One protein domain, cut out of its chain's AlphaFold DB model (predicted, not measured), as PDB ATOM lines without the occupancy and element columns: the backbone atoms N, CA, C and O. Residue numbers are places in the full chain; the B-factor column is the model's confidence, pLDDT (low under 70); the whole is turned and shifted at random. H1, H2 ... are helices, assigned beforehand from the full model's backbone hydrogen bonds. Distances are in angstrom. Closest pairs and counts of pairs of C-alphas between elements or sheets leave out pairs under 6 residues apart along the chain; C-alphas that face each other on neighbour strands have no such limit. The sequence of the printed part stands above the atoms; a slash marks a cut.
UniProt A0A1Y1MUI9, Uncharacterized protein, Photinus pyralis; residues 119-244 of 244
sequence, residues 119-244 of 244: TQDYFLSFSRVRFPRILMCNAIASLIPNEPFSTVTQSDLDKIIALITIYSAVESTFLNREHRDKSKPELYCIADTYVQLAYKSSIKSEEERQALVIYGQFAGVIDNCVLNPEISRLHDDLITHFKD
ATOM      1  N   THR A 119      32.001  32.583 -39.294       92.38
ATOM      2  CA  THR A 119      32.955  31.980 -40.243       92.38
ATOM      3  C   THR A 119      32.463  30.623 -40.748       92.38
ATOM      4  O   THR A 119      31.510  30.058 -40.206       92.38
ATOM      5  N   GLN A 120      33.114  30.065 -41.776       91.06
ATOM      6  CA  GLN A 120      32.779  28.708 -42.248       91.06
ATOM      7  C   GLN A 120      33.094  27.639 -41.196       91.06
ATOM      8  O   GLN A 120      32.394  26.628 -41.102       91.06
ATOM      9  N   ASP A 121      34.134  27.892 -40.400       93.44
ATOM     10  CA  ASP A 121      34.640  26.976 -39.381       93.44
ATOM     11  C   ASP A 121      33.817  27.007 -38.086       93.44
ATOM     12  O   ASP A 121      33.923  26.080 -37.286       93.44
ATOM     13  N   TYR A 122      32.941  28.004 -37.895       93.94
ATOM     14  CA  TYR A 122      32.059  28.089 -36.722       93.94
ATOM     15  C   TYR A 122      31.234  26.809 -36.517       93.94
ATOM     16  O   TYR A 122      30.992  26.393 -35.387       93.94
ATOM     17  N   PHE A 123      30.820  26.165 -37.611       93.00
ATOM     18  CA  PHE A 123      29.969  24.978 -37.563       93.00
ATOM     19  C   PHE A 123      30.740  23.661 -37.415       93.00
ATOM     20  O   PHE A 123      30.129  22.631 -37.138       93.00
ATOM     21  N   LEU A 124      32.074  23.673 -37.527       93.19
ATOM     22  CA  LEU A 124      32.877  22.446 -37.467       93.19
ATOM     23  C   LEU A 124      32.777  21.723 -36.126       93.19
ATOM     24  O   LEU A 124      32.885  20.497 -36.097       93.19
ATOM     25  N   SER A 125      32.532  22.451 -35.033       89.75
ATOM     26  CA  SER A 125      32.301  21.848 -33.717       89.75
ATOM     27  C   SER A 125      31.013  21.025 -33.642       89.75
ATOM     28  O   SER A 125      30.860  20.258 -32.697       89.75
ATOM     29  N   PHE A 126      30.100  21.185 -34.605       89.31
ATOM     30  CA  PHE A 126      28.808  20.502 -34.642       89.31
ATOM     31  C   PHE A 126      28.736  19.435 -35.744       89.31
ATOM     32  O   PHE A 126      28.167  18.381 -35.503       89.31
ATOM     33  N   SER A 127      29.324  19.670 -36.925       88.94
ATOM     34  CA  SER A 127      29.022  18.863 -38.125       88.94
ATOM     35  C   SER A 127      30.210  18.217 -38.842       88.94
ATOM     36  O   SER A 127      30.031  17.580 -39.873       88.94
ATOM     37  N   ARG A 128      31.457  18.409 -38.381       89.94
ATOM     38  CA  ARG A 128      32.698  17.936 -39.059       89.94
ATOM     39  C   ARG A 128      32.873  18.375 -40.531       89.94
ATOM     40  O   ARG A 128      33.902  18.071 -41.128       89.94
ATOM     41  N   VAL A 129      31.916  19.105 -41.102       93.69
ATOM     42  CA  VAL A 129      31.866  19.596 -42.480       93.69
ATOM     43  C   VAL A 129      31.860  21.119 -42.433       93.69
ATOM     44  O   VAL A 129      31.096  21.734 -41.687       93.69
ATOM     45  N   ARG A 130      32.724  21.749 -43.232       93.88
ATOM     46  CA  ARG A 130      32.777  23.214 -43.321       93.88
ATOM     47  C   ARG A 130      31.486  23.755 -43.920       93.88
ATOM     48  O   ARG A 130      31.005  23.242 -44.928       93.88
ATOM     49  N   PHE A 131      30.969  24.843 -43.355       96.75
ATOM     50  CA  PHE A 131      29.742  25.439 -43.870       96.75
ATOM     51  C   PHE A 131      29.963  26.020 -45.285       96.75
ATOM     52  O   PHE A 131      30.940  26.753 -45.504       96.75
ATOM     53  N   PRO A 132      29.088  25.738 -46.268       96.69
ATOM     54  CA  PRO A 132      29.269  26.201 -47.641       96.69
ATOM     55  C   PRO A 132      29.119  27.722 -47.741       96.69
ATOM     56  O   PRO A 132      28.061  28.284 -47.457       96.69
ATOM     57  N   ARG A 133      30.171  28.402 -48.221       95.62
ATOM     58  CA  ARG A 133      30.223  29.875 -48.290       95.62
ATOM     59  C   ARG A 133      29.043  30.513 -49.014       95.62
ATOM     60  O   ARG A 133      28.580  31.575 -48.619       95.62
ATOM     61  N   ILE A 134      28.551  29.859 -50.063       97.00
ATOM     62  CA  ILE A 134      27.466  30.386 -50.889       97.00
ATOM     63  C   ILE A 134      26.117  30.391 -50.169       97.00
ATOM     64  O   ILE A 134      25.253  31.149 -50.576       97.00
ATOM     65  N   LEU A 135      25.939  29.615 -49.094       97.94
ATOM     66  CA  LEU A 135      24.696  29.590 -48.309       97.94
ATOM     67  C   LEU A 135      24.725  30.550 -47.115       97.94
ATOM     68  O   LEU A 135      23.753  30.656 -46.373       97.94
ATOM     69  N   MET A 136      25.829  31.271 -46.910       97.00
ATOM     70  CA  MET A 136      26.013  32.140 -45.751       97.00
ATOM     71  C   MET A 136      25.234  33.470 -45.872       97.00
ATOM     72  O   MET A 136      25.735  34.509 -45.470       97.00
ATOM     73  N   CYS A 137      24.054  33.535 -46.482       97.12
ATOM     74  CA  CYS A 137      23.253  34.767 -46.533       97.12
ATOM     75  C   CYS A 137      21.809  34.442 -46.911       97.12
ATOM     76  O   CYS A 137      21.577  33.777 -47.917       97.12
ATOM     77  N   ASN A 138      20.836  34.981 -46.176       97.19
ATOM     78  CA  ASN A 138      19.415  34.748 -46.453       97.19
ATOM     79  C   ASN A 138      18.970  35.198 -47.855       97.19
ATOM     80  O   ASN A 138      18.132  34.539 -48.459       97.19
ATOM     81  N   ALA A 139      19.557  36.265 -48.408       97.56
ATOM     82  CA  ALA A 139      19.258  36.728 -49.767       97.56
ATOM     83  C   ALA A 139      19.519  35.662 -50.851       97.56
ATOM     84  O   ALA A 139      18.932  35.732 -51.922       97.56
ATOM     85  N   ILE A 140      20.360  34.657 -50.583       98.31
ATOM     86  CA  ILE A 140      20.627  33.567 -51.532       98.31
ATOM     87  C   ILE A 140      19.423  32.642 -51.692       98.31
ATOM     88  O   ILE A 140      19.276  32.029 -52.746       98.31
ATOM     89  N   ALA A 141      18.520  32.586 -50.710       98.38
ATOM     90  CA  ALA A 141      17.322  31.762 -50.801       98.38
ATOM     91  C   ALA A 141      16.470  32.108 -52.033       98.38
ATOM     92  O   ALA A 141      15.899  31.216 -52.642       98.38
ATOM     93  N   SER A 142      16.462  33.367 -52.489       98.12
ATOM     94  CA  SER A 142      15.725  33.774 -53.697       98.12
ATOM     95  C   SER A 142      16.314  33.254 -55.015       98.12
ATOM     96  O   SER A 142      15.774  33.541 -56.080       98.12
ATOM     97  N   LEU A 143      17.466  32.577 -54.968       98.50
ATOM     98  CA  LEU A 143      18.119  31.943 -56.115       98.50
ATOM     99  C   LEU A 143      17.952  30.420 -56.120       98.50
ATOM    100  O   LEU A 143      18.371  29.781 -57.082       98.50
ATOM    101  N   ILE A 144      17.394  29.844 -55.054       98.25
ATOM    102  CA  ILE A 144      17.153  28.405 -54.947       98.25
ATOM    103  C   ILE A 144      15.854  28.075 -55.705       98.25
ATOM    104  O   ILE A 144      14.872  28.794 -55.516       98.25
ATOM    105  N   PRO A 145      15.827  27.046 -56.572       97.94
ATOM    106  CA  PRO A 145      14.598  26.571 -57.219       97.94
ATOM    107  C   PRO A 145      13.509  26.264 -56.193       97.94
ATOM    108  O   PRO A 145      13.829  25.722 -55.139       97.94
ATOM    109  N   ASN A 146      12.258  26.630 -56.476       96.25
ATOM    110  CA  ASN A 146      11.126  26.315 -55.602       96.25
ATOM    111  C   ASN A 146      10.568  24.914 -55.852       96.25
ATOM    112  O   ASN A 146       9.893  24.369 -54.977       96.25
ATOM    113  N   GLU A 147      10.813  24.367 -57.042       96.38
ATOM    114  CA  GLU A 147      10.254  23.099 -57.485       96.38
ATOM    115  C   GLU A 147      11.363  22.073 -57.769       96.38
ATOM    116  O   GLU A 147      12.463  22.442 -58.203       96.38
ATOM    117  N   PRO A 148      11.105  20.769 -57.546       96.94
ATOM    118  CA  PRO A 148      12.033  19.710 -57.922       96.94
ATOM    119  C   PRO A 148      12.328  19.736 -59.423       96.94
ATOM    120  O   PRO A 148      11.438  19.956 -60.243       96.94
ATOM    121  N   PHE A 149      13.569  19.442 -59.798       96.56
ATOM    122  CA  PHE A 149      13.985  19.420 -61.198       96.56
ATOM    123  C   PHE A 149      15.140  18.442 -61.398       96.56
ATOM    124  O   PHE A 149      16.020  18.300 -60.548       96.56
ATOM    125  N   SER A 150      15.173  17.782 -62.559       94.12
ATOM    126  CA  SER A 150      16.173  16.752 -62.865       94.12
ATOM    127  C   SER A 150      16.230  15.679 -61.760       94.12
ATOM    128  O   SER A 150      15.277  14.919 -61.610       94.12
ATOM    129  N   THR A 151      17.326  15.609 -61.000       96.06
ATOM    130  CA  THR A 151      17.522  14.683 -59.872       96.06
ATOM    131  C   THR A 151      17.510  15.380 -58.507       96.06
ATOM    132  O   THR A 151      17.593  14.699 -57.488       96.06
ATOM    133  N   VAL A 152      17.340  16.709 -58.466       97.25
ATOM    134  CA  VAL A 152      17.167  17.471 -57.223       97.25
ATOM    135  C   VAL A 152      15.739  17.280 -56.723       97.25
ATOM    136  O   VAL A 152      14.776  17.656 -57.396       97.25
ATOM    137  N   THR A 153      15.594  16.702 -55.533       97.94
ATOM    138  CA  THR A 153      14.289  16.448 -54.912       97.94
ATOM    139  C   THR A 153      13.822  17.630 -54.058       97.94
ATOM    140  O   THR A 153      14.619  18.481 -53.667       97.94
ATOM    141  N   GLN A 154      12.537  17.654 -53.685       97.94
ATOM    142  CA  GLN A 154      12.029  18.658 -52.736       97.94
ATOM    143  C   GLN A 154      12.772  18.597 -51.394       97.94
ATOM    144  O   GLN A 154      13.119  19.627 -50.830       97.94
ATOM    145  N   SER A 155      13.080  17.384 -50.923       98.12
ATOM    146  CA  SER A 155      13.842  17.166 -49.690       98.12
ATOM    147  C   SER A 155      15.229  17.814 -49.756       98.12
ATOM    148  O   SER A 155      15.689  18.398 -48.778       98.12
ATOM    149  N   ASP A 156      15.887  17.777 -50.917       98.25
ATOM    150  CA  ASP A 156      17.192  18.417 -51.099       98.25
ATOM    151  C   ASP A 156      17.099  19.944 -51.020       98.25
ATOM    152  O   ASP A 156      17.925  20.584 -50.363       98.25
ATOM    153  N   LEU A 157      16.076  20.530 -51.650       98.38
ATOM    154  CA  LEU A 157      15.808  21.968 -51.584       98.38
ATOM    155  C   LEU A 157      15.502  22.398 -50.143       98.38
ATOM    156  O   LEU A 157      16.098  23.355 -49.647       98.38
ATOM    157  N   ASP A 158      14.658  21.644 -49.439       98.25
ATOM    158  CA  ASP A 158      14.289  21.915 -48.048       98.25
ATOM    159  C   ASP A 158      15.518  21.893 -47.123       98.25
ATOM    160  O   ASP A 158      15.659  22.766 -46.261       98.25
ATOM    161  N   LYS A 159      16.457  20.960 -47.338       98.56
ATOM    162  CA  LYS A 159      17.736  20.910 -46.606       98.56
ATOM    163  C   LYS A 159      18.587  22.155 -46.843       98.56
ATOM    164  O   LYS A 159      19.149  22.707 -45.894       98.56
ATOM    165  N   ILE A 160      18.681  22.622 -48.089       98.56
ATOM    166  CA  ILE A 160      19.437  23.837 -48.433       98.56
ATOM    167  C   ILE A 160      18.814  25.061 -47.756       98.56
ATOM    168  O   ILE A 160      19.531  25.860 -47.149       98.56
ATOM    169  N   ILE A 161      17.488  25.194 -47.811       98.50
ATOM    170  CA  ILE A 161      16.768  26.292 -47.161       98.50
ATOM    171  C   ILE A 161      16.957  26.248 -45.642       98.50
ATOM    172  O   ILE A 161      17.293  27.271 -45.044       98.50
ATOM    173  N   ALA A 162      16.852  25.071 -45.022       98.31
ATOM    174  CA  ALA A 162      17.103  24.898 -43.594       98.31
ATOM    175  C   ALA A 162      18.533  25.310 -43.197       98.31
ATOM    176  O   ALA A 162      18.716  25.979 -42.181       98.31
ATOM    177  N   LEU A 163      19.546  24.995 -44.011       98.56
ATOM    178  CA  LEU A 163      20.925  25.432 -43.765       98.56
ATOM    179  C   LEU A 163      21.081  26.958 -43.841       98.56
ATOM    180  O   LEU A 163      21.722  27.549 -42.968       98.56
ATOM    181  N   ILE A 164      20.472  27.613 -44.837       98.62
ATOM    182  CA  ILE A 164      20.456  29.085 -44.935       98.62
ATOM    183  C   ILE A 164      19.780  29.694 -43.693       98.62
ATOM    184  O   ILE A 164      20.270  30.688 -43.142       98.62
ATOM    185  N   THR A 165      18.690  29.085 -43.220       98.44
ATOM    186  CA  THR A 165      17.986  29.483 -41.994       98.44
ATOM    187  C   THR A 165      18.868  29.341 -40.759       98.44
ATOM    188  O   THR A 165      18.991  30.303 -40.002       98.44
ATOM    189  N   ILE A 166      19.550  28.206 -40.577       97.75
ATOM    190  CA  ILE A 166      20.472  27.974 -39.453       97.75
ATOM    191  C   ILE A 166      21.598  29.011 -39.450       97.75
ATOM    192  O   ILE A 166      21.869  29.625 -38.416       97.75
ATOM    193  N   TYR A 167      22.221  29.269 -40.605       97.62
ATOM    194  CA  TYR A 167      23.255  30.298 -40.703       97.62
ATOM    195  C   TYR A 167      22.722  31.671 -40.287       97.62
ATOM    196  O   TYR A 167      23.326  32.355 -39.461       97.62
ATOM    197  N   SER A 168      21.568  32.056 -40.833       96.69
ATOM    198  CA  SER A 168      20.942  33.354 -40.570       96.69
ATOM    199  C   SER A 168      20.533  33.502 -39.099       96.69
ATOM    200  O   SER A 168      20.695  34.576 -38.521       96.69
ATOM    201  N   ALA A 169      20.066  32.420 -38.471       96.44
ATOM    202  CA  ALA A 169      19.746  32.362 -37.050       96.44
ATOM    203  C   ALA A 169      20.988  32.652 -36.197       96.44
ATOM    204  O   ALA A 169      20.961  33.570 -35.371       96.44
ATOM    205  N   VAL A 170      22.097  31.950 -36.455       96.25
ATOM    206  CA  VAL A 170      23.373  32.168 -35.755       96.25
ATOM    207  C   VAL A 170      23.892  33.581 -35.987       96.25
ATOM    208  O   VAL A 170      24.188  34.283 -35.022       96.25
ATOM    209  N   GLU A 171      23.958  34.038 -37.240       95.06
ATOM    210  CA  GLU A 171      24.452  35.376 -37.590       95.06
ATOM    211  C   GLU A 171      23.657  36.477 -36.878       95.06
ATOM    212  O   GLU A 171      24.231  37.461 -36.395       95.06
ATOM    213  N   SER A 172      22.346  36.285 -36.727       93.19
ATOM    214  CA  SER A 172      21.484  37.255 -36.062       93.19
ATOM    215  C   SER A 172      21.856  37.501 -34.593       93.19
ATOM    216  O   SER A 172      21.692  38.626 -34.127       93.19
ATOM    217  N   THR A 173      22.444  36.529 -33.887       94.44
ATOM    218  CA  THR A 173      22.912  36.708 -32.494       94.44
ATOM    219  C   THR A 173      24.098  37.678 -32.395       94.44
ATOM    220  O   THR A 173      24.241  38.438 -31.430       94.44
ATOM    221  N   PHE A 174      24.936  37.732 -33.435       90.75
ATOM    222  CA  PHE A 174      26.069  38.655 -33.506       90.75
ATOM    223  C   PHE A 174      25.633  40.060 -33.922       90.75
ATOM    224  O   PHE A 174      26.185  41.058 -33.442       90.75
ATOM    225  N   LEU A 175      24.643  40.142 -34.816       87.00
ATOM    226  CA  LEU A 175      24.180  41.396 -35.405       87.00
ATOM    227  C   LEU A 175      23.108  42.105 -34.570       87.00
ATOM    228  O   LEU A 175      23.105  43.337 -34.522       87.00
ATOM    229  N   ASN A 176      22.231  41.355 -33.900       87.19
ATOM    230  CA  ASN A 176      21.111  41.881 -33.130       87.19
ATOM    231  C   ASN A 176      21.237  41.518 -31.644       87.19
ATOM    232  O   ASN A 176      21.267  40.352 -31.262       87.19
ATOM    233  N   ARG A 177      21.298  42.539 -30.781       88.88
ATOM    234  CA  ARG A 177      21.450  42.346 -29.332       88.88
ATOM    235  C   ARG A 177      20.257  41.604 -28.728       88.88
ATOM    236  O   ARG A 177      20.468  40.773 -27.859       88.88
ATOM    237  N   GLU A 178      19.049  41.862 -29.222       91.62
ATOM    238  CA  GLU A 178      17.804  41.237 -28.745       91.62
ATOM    239  C   GLU A 178      17.722  39.739 -29.067       91.62
ATOM    240  O   GLU A 178      16.862  39.032 -28.551       91.62
ATOM    241  N   HIS A 179      18.595  39.250 -29.950       93.88
ATOM    242  CA  HIS A 179      18.641  37.850 -30.355       93.88
ATOM    243  C   HIS A 179      19.644  37.032 -29.534       93.88
ATOM    244  O   HIS A 179      19.650  35.813 -29.626       93.88
ATOM    245  N   ARG A 180      20.504  37.669 -28.732       94.00
ATOM    246  CA  ARG A 180      21.575  36.969 -27.999       94.00
ATOM    247  C   ARG A 180      21.061  36.035 -26.916       94.00
ATOM    248  O   ARG A 180      21.674  35.004 -26.682       94.00
ATOM    249  N   ASP A 181      19.944  36.408 -26.301       94.75
ATOM    250  CA  ASP A 181      19.356  35.682 -25.175       94.75
ATOM    251  C   ASP A 181      18.222  34.740 -25.620       94.75
ATOM    252  O   ASP A 181      17.581  34.103 -24.788       94.75
ATOM    253  N   LYS A 182      17.954  34.656 -26.931       95.44
ATOM    254  CA  LYS A 182      16.927  33.773 -27.491       95.44
ATOM    255  C   LYS A 182      17.444  32.346 -27.607       95.44
ATOM    256  O   LYS A 182      18.612  32.114 -27.925       95.44
ATOM    257  N   SER A 183      16.548  31.387 -27.413       95.81
ATOM    258  CA  SER A 183      16.839  29.979 -27.667       95.81
ATOM    259  C   SER A 183      17.082  29.719 -29.160       95.81
ATOM    260  O   SER A 183      16.654  30.483 -30.031       95.81
ATOM    261  N   LYS A 184      17.769  28.618 -29.485       95.12
ATOM    262  CA  LYS A 184      18.025  28.245 -30.884       95.12
ATOM    263  C   LYS A 184      16.734  28.004 -31.685       95.12
ATOM    264  O   LYS A 184      16.684  28.533 -32.798       95.12
ATOM    265  N   PRO A 185      15.686  27.342 -31.147       95.81
ATOM    266  CA  PRO A 185      14.410  27.219 -31.853       95.81
ATOM    267  C   PRO A 185      13.755  28.574 -32.144       95.81
ATOM    268  O   PRO A 185      13.293  28.812 -33.259       95.81
ATOM    269  N   GLU A 186      13.777  29.517 -31.193       95.69
ATOM    270  CA  GLU A 186      13.256  30.871 -31.431       95.69
ATOM    271  C   GLU A 186      14.039  31.602 -32.527       95.69
ATOM    272  O   GLU A 186      13.445  32.249 -33.392       95.69
ATOM    273  N   LEU A 187      15.371  31.497 -32.511       96.06
ATOM    274  CA  LEU A 187      16.229  32.089 -33.537       96.06
ATOM    275  C   LEU A 187      15.973  31.479 -34.913       96.06
ATOM    276  O   LEU A 187      15.917  32.219 -35.897       96.06
ATOM    277  N   TYR A 188      15.785  30.159 -34.976       96.62
ATOM    278  CA  TYR A 188      15.424  29.456 -36.199       96.62
ATOM    279  C   TYR A 188      14.093  29.979 -36.746       96.62
ATOM    280  O   TYR A 188      14.043  30.380 -37.902       96.62
ATOM    281  N   CYS A 189      13.041  30.071 -35.925       95.69
ATOM    282  CA  CYS A 189      11.728  30.581 -36.346       95.69
ATOM    283  C   CYS A 189      11.783  32.029 -36.863       95.69
ATOM    284  O   CYS A 189      11.159  32.369 -37.875       95.69
ATOM    285  N   ILE A 190      12.552  32.895 -36.193       94.81
ATOM    286  CA  ILE A 190      12.751  34.281 -36.639       94.81
ATOM    287  C   ILE A 190      13.465  34.304 -37.992       94.81
ATOM    288  O   ILE A 190      13.030  35.007 -38.904       94.81
ATOM    289  N   ALA A 191      14.556  33.549 -38.134       96.56
ATOM    290  CA  ALA A 191      15.317  33.485 -39.375       96.56
ATOM    291  C   ALA A 191      14.499  32.883 -40.525       96.56
ATOM    292  O   ALA A 191      14.517  33.435 -41.627       96.56
ATOM    293  N   ASP A 192      13.742  31.815 -40.258       97.00
ATOM    294  CA  ASP A 192      12.914  31.108 -41.235       97.00
ATOM    295  C   ASP A 192      11.916  32.060 -41.887       97.00
ATOM    296  O   ASP A 192      11.819  32.106 -43.107       97.00
ATOM    297  N   THR A 193      11.286  32.936 -41.100       94.31
ATOM    298  CA  THR A 193      10.373  33.963 -41.624       94.31
ATOM    299  C   THR A 193      11.015  34.775 -42.757       94.31
ATOM    300  O   THR A 193      10.419  34.952 -43.820       94.31
ATOM    301  N   TYR A 194      12.250  35.251 -42.574       94.06
ATOM    302  CA  TYR A 194      12.937  36.056 -43.589       94.06
ATOM    303  C   TYR A 194      13.470  35.220 -44.755       94.06
ATOM    304  O   TYR A 194      13.440  35.679 -45.897       94.06
ATOM    305  N   VAL A 195      13.953  34.006 -44.484       97.69
ATOM    306  CA  VAL A 195      14.459  33.092 -45.518       97.69
ATOM    307  C   VAL A 195      13.325  32.627 -46.428       97.69
ATOM    308  O   VAL A 195      13.477  32.681 -47.644       97.69
ATOM    309  N   GLN A 196      12.166  32.271 -45.876       96.62
ATOM    310  CA  GLN A 196      10.983  31.875 -46.645       96.62
ATOM    311  C   GLN A 196      10.455  33.017 -47.517       96.62
ATOM    312  O   GLN A 196      10.057  32.788 -48.658       96.62
ATOM    313  N   LEU A 197      10.479  34.258 -47.016       93.31
ATOM    314  CA  LEU A 197      10.123  35.430 -47.823       93.31
ATOM    315  C   LEU A 197      11.079  35.621 -49.007       93.31
ATOM    316  O   LEU A 197      10.630  35.928 -50.110       93.31
ATOM    317  N   ALA A 198      12.384  35.422 -48.801       96.50
ATOM    318  CA  ALA A 198      13.361  35.474 -49.884       96.50
ATOM    319  C   ALA A 198      13.176  34.307 -50.869       96.50
ATOM    320  O   ALA A 198      13.139  34.534 -52.074       96.50
ATOM    321  N   TYR A 199      12.985  33.084 -50.373       97.50
ATOM    322  CA  TYR A 199      12.767  31.887 -51.188       97.50
ATOM    323  C   TYR A 199      11.559  32.037 -52.119       97.50
ATOM    324  O   TYR A 199      11.665  31.832 -53.326       97.50
ATOM    325  N   LYS A 200      10.444  32.558 -51.600       95.06
ATOM    326  CA  LYS A 200       9.204  32.802 -52.360       95.06
ATOM    327  C   LYS A 200       9.230  34.074 -53.222       95.06
ATOM    328  O   LYS A 200       8.212  34.441 -53.804       95.06
ATOM    329  N   SER A 201      10.357  34.783 -53.288       94.12
ATOM    330  CA  SER A 201      10.476  36.041 -54.030       94.12
ATOM    331  C   SER A 201      10.315  35.858 -55.543       94.12
ATOM    332  O   SER A 201      10.876  34.946 -56.132       94.12
ATOM    333  N   SER A 202       9.665  36.795 -56.226       93.75
ATOM    334  CA  SER A 202       9.563  36.807 -57.693       93.75
ATOM    335  C   SER A 202      10.771  37.437 -58.407       93.75
ATOM    336  O   SER A 202      10.710  37.697 -59.604       93.75
ATOM    337  N   ILE A 203      11.880  37.705 -57.703       95.38
ATOM    338  CA  ILE A 203      13.053  38.402 -58.269       95.38
ATOM    339  C   ILE A 203      13.750  37.637 -59.406       95.38
ATOM    340  O   ILE A 203      14.446  38.245 -60.226       95.38
ATOM    341  N   LYS A 204      13.586  36.310 -59.421       96.56
ATOM    342  CA  LYS A 204      14.069  35.368 -60.430       96.56
ATOM    343  C   LYS A 204      12.974  34.362 -60.740       96.56
ATOM    344  O   LYS A 204      12.347  33.867 -59.798       96.56
ATOM    345  N   SER A 205      12.773  34.071 -62.026       97.19
ATOM    346  CA  SER A 205      11.847  33.021 -62.453       97.19
ATOM    347  C   SER A 205      12.353  31.644 -62.021       97.19
ATOM    348  O   SER A 205      13.528  31.476 -61.679       97.19
ATOM    349  N   GLU A 206      11.467  30.652 -62.026       97.50
ATOM    350  CA  GLU A 206      11.835  29.281 -61.676       97.50
ATOM    351  C   GLU A 206      12.872  28.716 -62.659       97.50
ATOM    352  O   GLU A 206      13.879  28.141 -62.245       97.50
ATOM    353  N   GLU A 207      12.713  28.995 -63.953       97.88
ATOM    354  CA  GLU A 207      13.653  28.593 -64.999       97.88
ATOM    355  C   GLU A 207      15.032  29.228 -64.790       97.88
ATOM    356  O   GLU A 207      16.055  28.557 -64.925       97.88
ATOM    357  N   GLU A 208      15.085  30.513 -64.416       98.12
ATOM    358  CA  GLU A 208      16.347  31.179 -64.091       98.12
ATOM    359  C   GLU A 208      17.022  30.537 -62.874       98.12
ATOM    360  O   GLU A 208      18.235  30.328 -62.889       98.12
ATOM    361  N   ARG A 209      16.263  30.207 -61.821       98.38
ATOM    362  CA  ARG A 209      16.796  29.549 -60.614       98.38
ATOM    363  C   ARG A 209      17.373  28.173 -60.942       98.38
ATOM    364  O   ARG A 209      18.503  27.876 -60.552       98.38
ATOM    365  N   GLN A 210      16.644  27.358 -61.704       97.94
ATOM    366  CA  GLN A 210      17.107  26.036 -62.139       97.94
ATOM    367  C   GLN A 210      18.351  26.147 -63.025       97.94
ATOM    368  O   GLN A 210      19.330  25.425 -62.818       97.94
ATOM    369  N   ALA A 211      18.370  27.109 -63.954       97.81
ATOM    370  CA  ALA A 211      19.526  27.383 -64.800       97.81
ATOM    371  C   ALA A 211      20.777  27.722 -63.975       97.81
ATOM    372  O   ALA A 211      21.861  27.227 -64.280       97.81
ATOM    373  N   LEU A 212      20.658  28.508 -62.898       97.50
ATOM    374  CA  LEU A 212      21.796  28.795 -62.017       97.50
ATOM    375  C   LEU A 212      22.396  27.509 -61.433       97.50
ATOM    376  O   LEU A 212      23.621  27.377 -61.388       97.50
ATOM    377  N   VAL A 213      21.566  26.552 -61.016       96.06
ATOM    378  CA  VAL A 213      22.055  25.264 -60.505       96.06
ATOM    379  C   VAL A 213      22.713  24.444 -61.616       96.06
ATOM    380  O   VAL A 213      23.846  23.996 -61.442       96.06
ATOM    381  N   ILE A 214      22.057  24.318 -62.773       96.31
ATOM    382  CA  ILE A 214      22.558  23.561 -63.935       96.31
ATOM    383  C   ILE A 214      23.908  24.110 -64.419       96.31
ATOM    384  O   ILE A 214      24.828  23.346 -64.699       96.31
ATOM    385  N   TYR A 215      24.072  25.433 -64.452       96.12
ATOM    386  CA  TYR A 215      25.319  26.094 -64.849       96.12
ATOM    387  C   TYR A 215      26.350  26.201 -63.713       96.12
ATOM    388  O   TYR A 215      27.248  27.050 -63.753       96.12
ATOM    389  N   GLY A 216      26.227  25.365 -62.679       95.00
ATOM    390  CA  GLY A 216      27.233  25.208 -61.631       95.00
ATOM    391  C   GLY A 216      27.375  26.424 -60.720       95.00
ATOM    392  O   GLY A 216      28.403  26.595 -60.061       95.00
ATOM    393  N   GLN A 217      26.366  27.302 -60.645       96.88
ATOM    394  CA  GLN A 217      26.459  28.462 -59.764       96.88
ATOM    395  C   GLN A 217      26.443  28.069 -58.280       96.88
ATOM    396  O   GLN A 217      26.918  28.853 -57.457       96.88
ATOM    397  N   PHE A 218      25.979  26.854 -57.979       96.88
ATOM    398  CA  PHE A 218      25.926  26.250 -56.652       96.88
ATOM    399  C   PHE A 218      26.899  25.072 -56.470       96.88
ATOM    400  O   PHE A 218      26.687  24.243 -55.589       96.88
ATOM    401  N   ALA A 219      27.973  25.010 -57.267       96.00
ATOM    402  CA  ALA A 219      28.984  23.957 -57.154       96.00
ATOM    403  C   ALA A 219      29.525  23.816 -55.714       96.00
ATOM    404  O   ALA A 219      29.791  24.814 -55.032       96.00
ATOM    405  N   GLY A 220      29.673  22.571 -55.260       95.50
ATOM    406  CA  GLY A 220      29.978  22.186 -53.881       95.50
ATOM    407  C   GLY A 220      28.762  22.126 -52.949       95.50
ATOM    408  O   GLY A 220      28.888  21.649 -51.825       95.50
ATOM    409  N   VAL A 221      27.591  22.601 -53.392       97.56
ATOM    410  CA  VAL A 221      26.304  22.390 -52.708       97.56
ATOM    411  C   VAL A 221      25.424  21.451 -53.515       97.56
ATOM    412  O   VAL A 221      24.989  20.427 -52.996       97.56
ATOM    413  N   ILE A 222      25.206  21.781 -54.785       97.00
ATOM    414  CA  ILE A 222      24.587  20.895 -55.766       97.00
ATOM    415  C   ILE A 222      25.597  20.710 -56.891       97.00
ATOM    416  O   ILE A 222      25.994  21.681 -57.538       97.00
ATOM    417  N   ASP A 223      25.994  19.464 -57.126       94.69
ATOM    418  CA  ASP A 223      26.961  19.083 -58.147       94.69
ATOM    419  C   ASP A 223      26.272  18.151 -59.146       94.69
ATOM    420  O   ASP A 223      25.681  17.145 -58.761       94.69
ATOM    421  N   ASN A 224      26.313  18.496 -60.438       93.19
ATOM    422  CA  ASN A 224      25.637  17.745 -61.507       93.19
ATOM    423  C   ASN A 224      24.146  17.470 -61.216       93.19
ATOM    424  O   ASN A 224      23.659  16.363 -61.434       93.19
ATOM    425  N   CYS A 225      23.433  18.480 -60.705       93.50
ATOM    426  CA  CYS A 225      22.023  18.390 -60.303       93.50
ATOM    427  C   CYS A 225      21.733  17.386 -59.171       93.50
ATOM    428  O   CYS A 225      20.585  16.996 -59.000       93.50
ATOM    429  N   VAL A 226      22.731  17.005 -58.369       96.25
ATOM    430  CA  VAL A 226      22.560  16.158 -57.180       96.25
ATOM    431  C   VAL A 226      23.058  16.908 -55.948       96.25
ATOM    432  O   VAL A 226      24.100  17.567 -55.994       96.25
ATOM    433  N   LEU A 227      22.322  16.828 -54.834       98.00
ATOM    434  CA  LEU A 227      22.777  17.399 -53.565       98.00
ATOM    435  C   LEU A 227      24.083  16.728 -53.134       98.00
ATOM    436  O   LEU A 227      24.175  15.503 -53.049       98.00
ATOM    437  N   ASN A 228      25.091  17.535 -52.815       98.00
ATOM    438  CA  ASN A 228      26.355  17.020 -52.326       98.00
ATOM    439  C   ASN A 228      26.135  16.263 -50.989       98.00
ATOM    440  O   ASN A 228      25.569  16.834 -50.049       98.00
ATOM    441  N   PRO A 229      26.587  14.999 -50.852       97.31
ATOM    442  CA  PRO A 229      26.360  14.204 -49.643       97.31
ATOM    443  C   PRO A 229      26.915  14.833 -48.358       97.31
ATOM    444  O   PRO A 229      26.381  14.600 -47.273       97.31
ATOM    445  N   GLU A 230      27.978  15.640 -48.446       97.19
ATOM    446  CA  GLU A 230      28.504  16.377 -47.293       97.19
ATOM    447  C   GLU A 230      27.533  17.454 -46.812       97.19
ATOM    448  O   GLU A 230      27.409  17.660 -45.608       97.19
ATOM    449  N   ILE A 231      26.790  18.080 -47.728       97.81
ATOM    450  CA  ILE A 231      25.755  19.059 -47.387       97.81
ATOM    451  C   ILE A 231      24.544  18.384 -46.752       97.81
ATOM    452  O   ILE A 231      23.998  18.921 -45.790       97.81
ATOM    453  N   SER A 232      24.155  17.192 -47.217       97.25
ATOM    454  CA  SER A 232      23.103  16.427 -46.535       97.25
ATOM    455  C   SER A 232      23.510  16.083 -45.102       97.25
ATOM    456  O   SER A 232      22.732  16.317 -44.186       97.25
ATOM    457  N   ARG A 233      24.736  15.584 -44.890       96.31
ATOM    458  CA  ARG A 233      25.240  15.282 -43.540       96.31
ATOM    459  C   ARG A 233      25.316  16.531 -42.663       96.31
ATOM    460  O   ARG A 233      24.856  16.503 -41.531       96.31
ATOM    461  N   LEU A 234      25.820  17.637 -43.215       97.44
ATOM    462  CA  LEU A 234      25.854  18.931 -42.537       97.44
ATOM    463  C   LEU A 234      24.457  19.360 -42.069       97.44
ATOM    464  O   LEU A 234      24.315  19.840 -40.949       97.44
ATOM    465  N   HIS A 235      23.435  19.205 -42.914       97.62
ATOM    466  CA  HIS A 235      22.056  19.480 -42.524       97.62
ATOM    467  C   HIS A 235      21.618  18.602 -41.351       97.62
ATOM    468  O   HIS A 235      21.136  19.133 -40.355       97.62
ATOM    469  N   ASP A 236      21.800  17.288 -41.461       95.88
ATOM    470  CA  ASP A 236      21.308  16.330 -40.469       95.88
ATOM    471  C   ASP A 236      21.992  16.528 -39.101       95.88
ATOM    472  O   ASP A 236      21.325  16.507 -38.064       95.88
ATOM    473  N   ASP A 237      23.292  16.842 -39.098       95.00
ATOM    474  CA  ASP A 237      24.046  17.173 -37.886       95.00
ATOM    475  C   ASP A 237      23.564  18.488 -37.251       95.00
ATOM    476  O   ASP A 237      23.429  18.588 -36.034       95.00
ATOM    477  N   LEU A 238      23.291  19.524 -38.054       95.62
ATOM    478  CA  LEU A 238      22.931  20.839 -37.521       95.62
ATOM    479  C   LEU A 238      21.458  20.955 -37.126       95.62
ATOM    480  O   LEU A 238      21.150  21.662 -36.168       95.62
ATOM    481  N   ILE A 239      20.537  20.310 -37.841       94.81
ATOM    482  CA  ILE A 239      19.099  20.536 -37.645       94.81
ATOM    483  C   ILE A 239      18.622  20.085 -36.259       94.81
ATOM    484  O   ILE A 239      17.821  20.781 -35.634       94.81
ATOM    485  N   THR A 240      19.185  18.988 -35.744       90.75
ATOM    486  CA  THR A 240      18.919  18.460 -34.392       90.75
ATOM    487  C   THR A 240      19.331  19.450 -33.302       90.75
ATOM    488  O   THR A 240      18.687  19.564 -32.271       90.75
ATOM    489  N   HIS A 241      20.359  20.262 -33.546       88.50
ATOM    490  CA  HIS A 241      20.811  21.269 -32.590       88.50
ATOM    491  C   HIS A 241      19.983  22.555 -32.578       88.50
ATOM    492  O   HIS A 241      20.218  23.380 -31.693       88.50
ATOM    493  N   PHE A 242      19.122  22.784 -33.574       88.88
ATOM    494  CA  PHE A 242      18.391  24.046 -33.745       88.88
ATOM    495  C   PHE A 242      16.874  23.912 -33.650       88.88
ATOM    496  O   PHE A 242      16.220  24.927 -33.412       88.88
ATOM    497  N   LYS A 243      16.319  22.714 -33.858       79.56
ATOM    498  CA  LYS A 243      14.876  22.462 -33.742       79.56
ATOM    499  C   LYS A 243      14.448  21.862 -32.400       79.56
ATOM    500  O   LYS A 243      13.278  22.023 -32.063       79.56
ATOM    501  N   ASP A 244      15.374  21.250 -31.664       71.75
ATOM    502  CA  ASP A 244      15.162  20.732 -30.305       71.75
ATOM    503  C   ASP A 244      15.546  21.782 -29.244       71.75
ATOM    504  O   ASP A 244      14.831  21.875 -28.221       71.75
TER     505      ASP A 244
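What this domain is: This is residues 119 to 244 of the 244 residues of an uncharacterized protein of Photinus pyralis (UniProt A0A1Y1MUI9). The long helix H3 runs through the middle of crossed helices, with H6 packed on one side and H4 and H2 on the other. H1 packs crosswise on H6; H5 lies at one end, close to H2. The printed part has 126 residues with six named helices, H1 to H6 in order, and no named strand: all helix, compact, radius of gyration of the C-alphas 14.1 A, spans 41 by 32 by 23 A.

Where its parts are: H1 is residues 120 to 127, from C-alpha 120 at (32.779, 28.708, -42.248). H2 is 138 to 143, H3 154 to 175, 31.1 A long, H4 184 to 199, H5 206 to 214 and H6 229 to 243, ending at (14.876, 22.462, -33.742).

How they stand to each other: H1 touches H6 at residues 233 to 238 alone, closest C-alphas Ser 127 and Asp 237, 5.3 A. H3 touches H4 at a steep tilt of 62 degrees, closest C-alphas Ala 169 and Leu 187, 5.0 A. O i to N i+4 pairs are within hydrogen-bond range throughout H5, in 16 of 18 in H3, 11 of 12 in H4, 9 of 11 in H6, 1 of 4 in H1 and 0 of 2 in H2; O i to N i+3, 2 of 5 in H1 and 3 of 3 in H2.

The domain as a whole: The printed part has no cut; the link from H5 to H6 is long. No printed residue is under 70 in pLDDT.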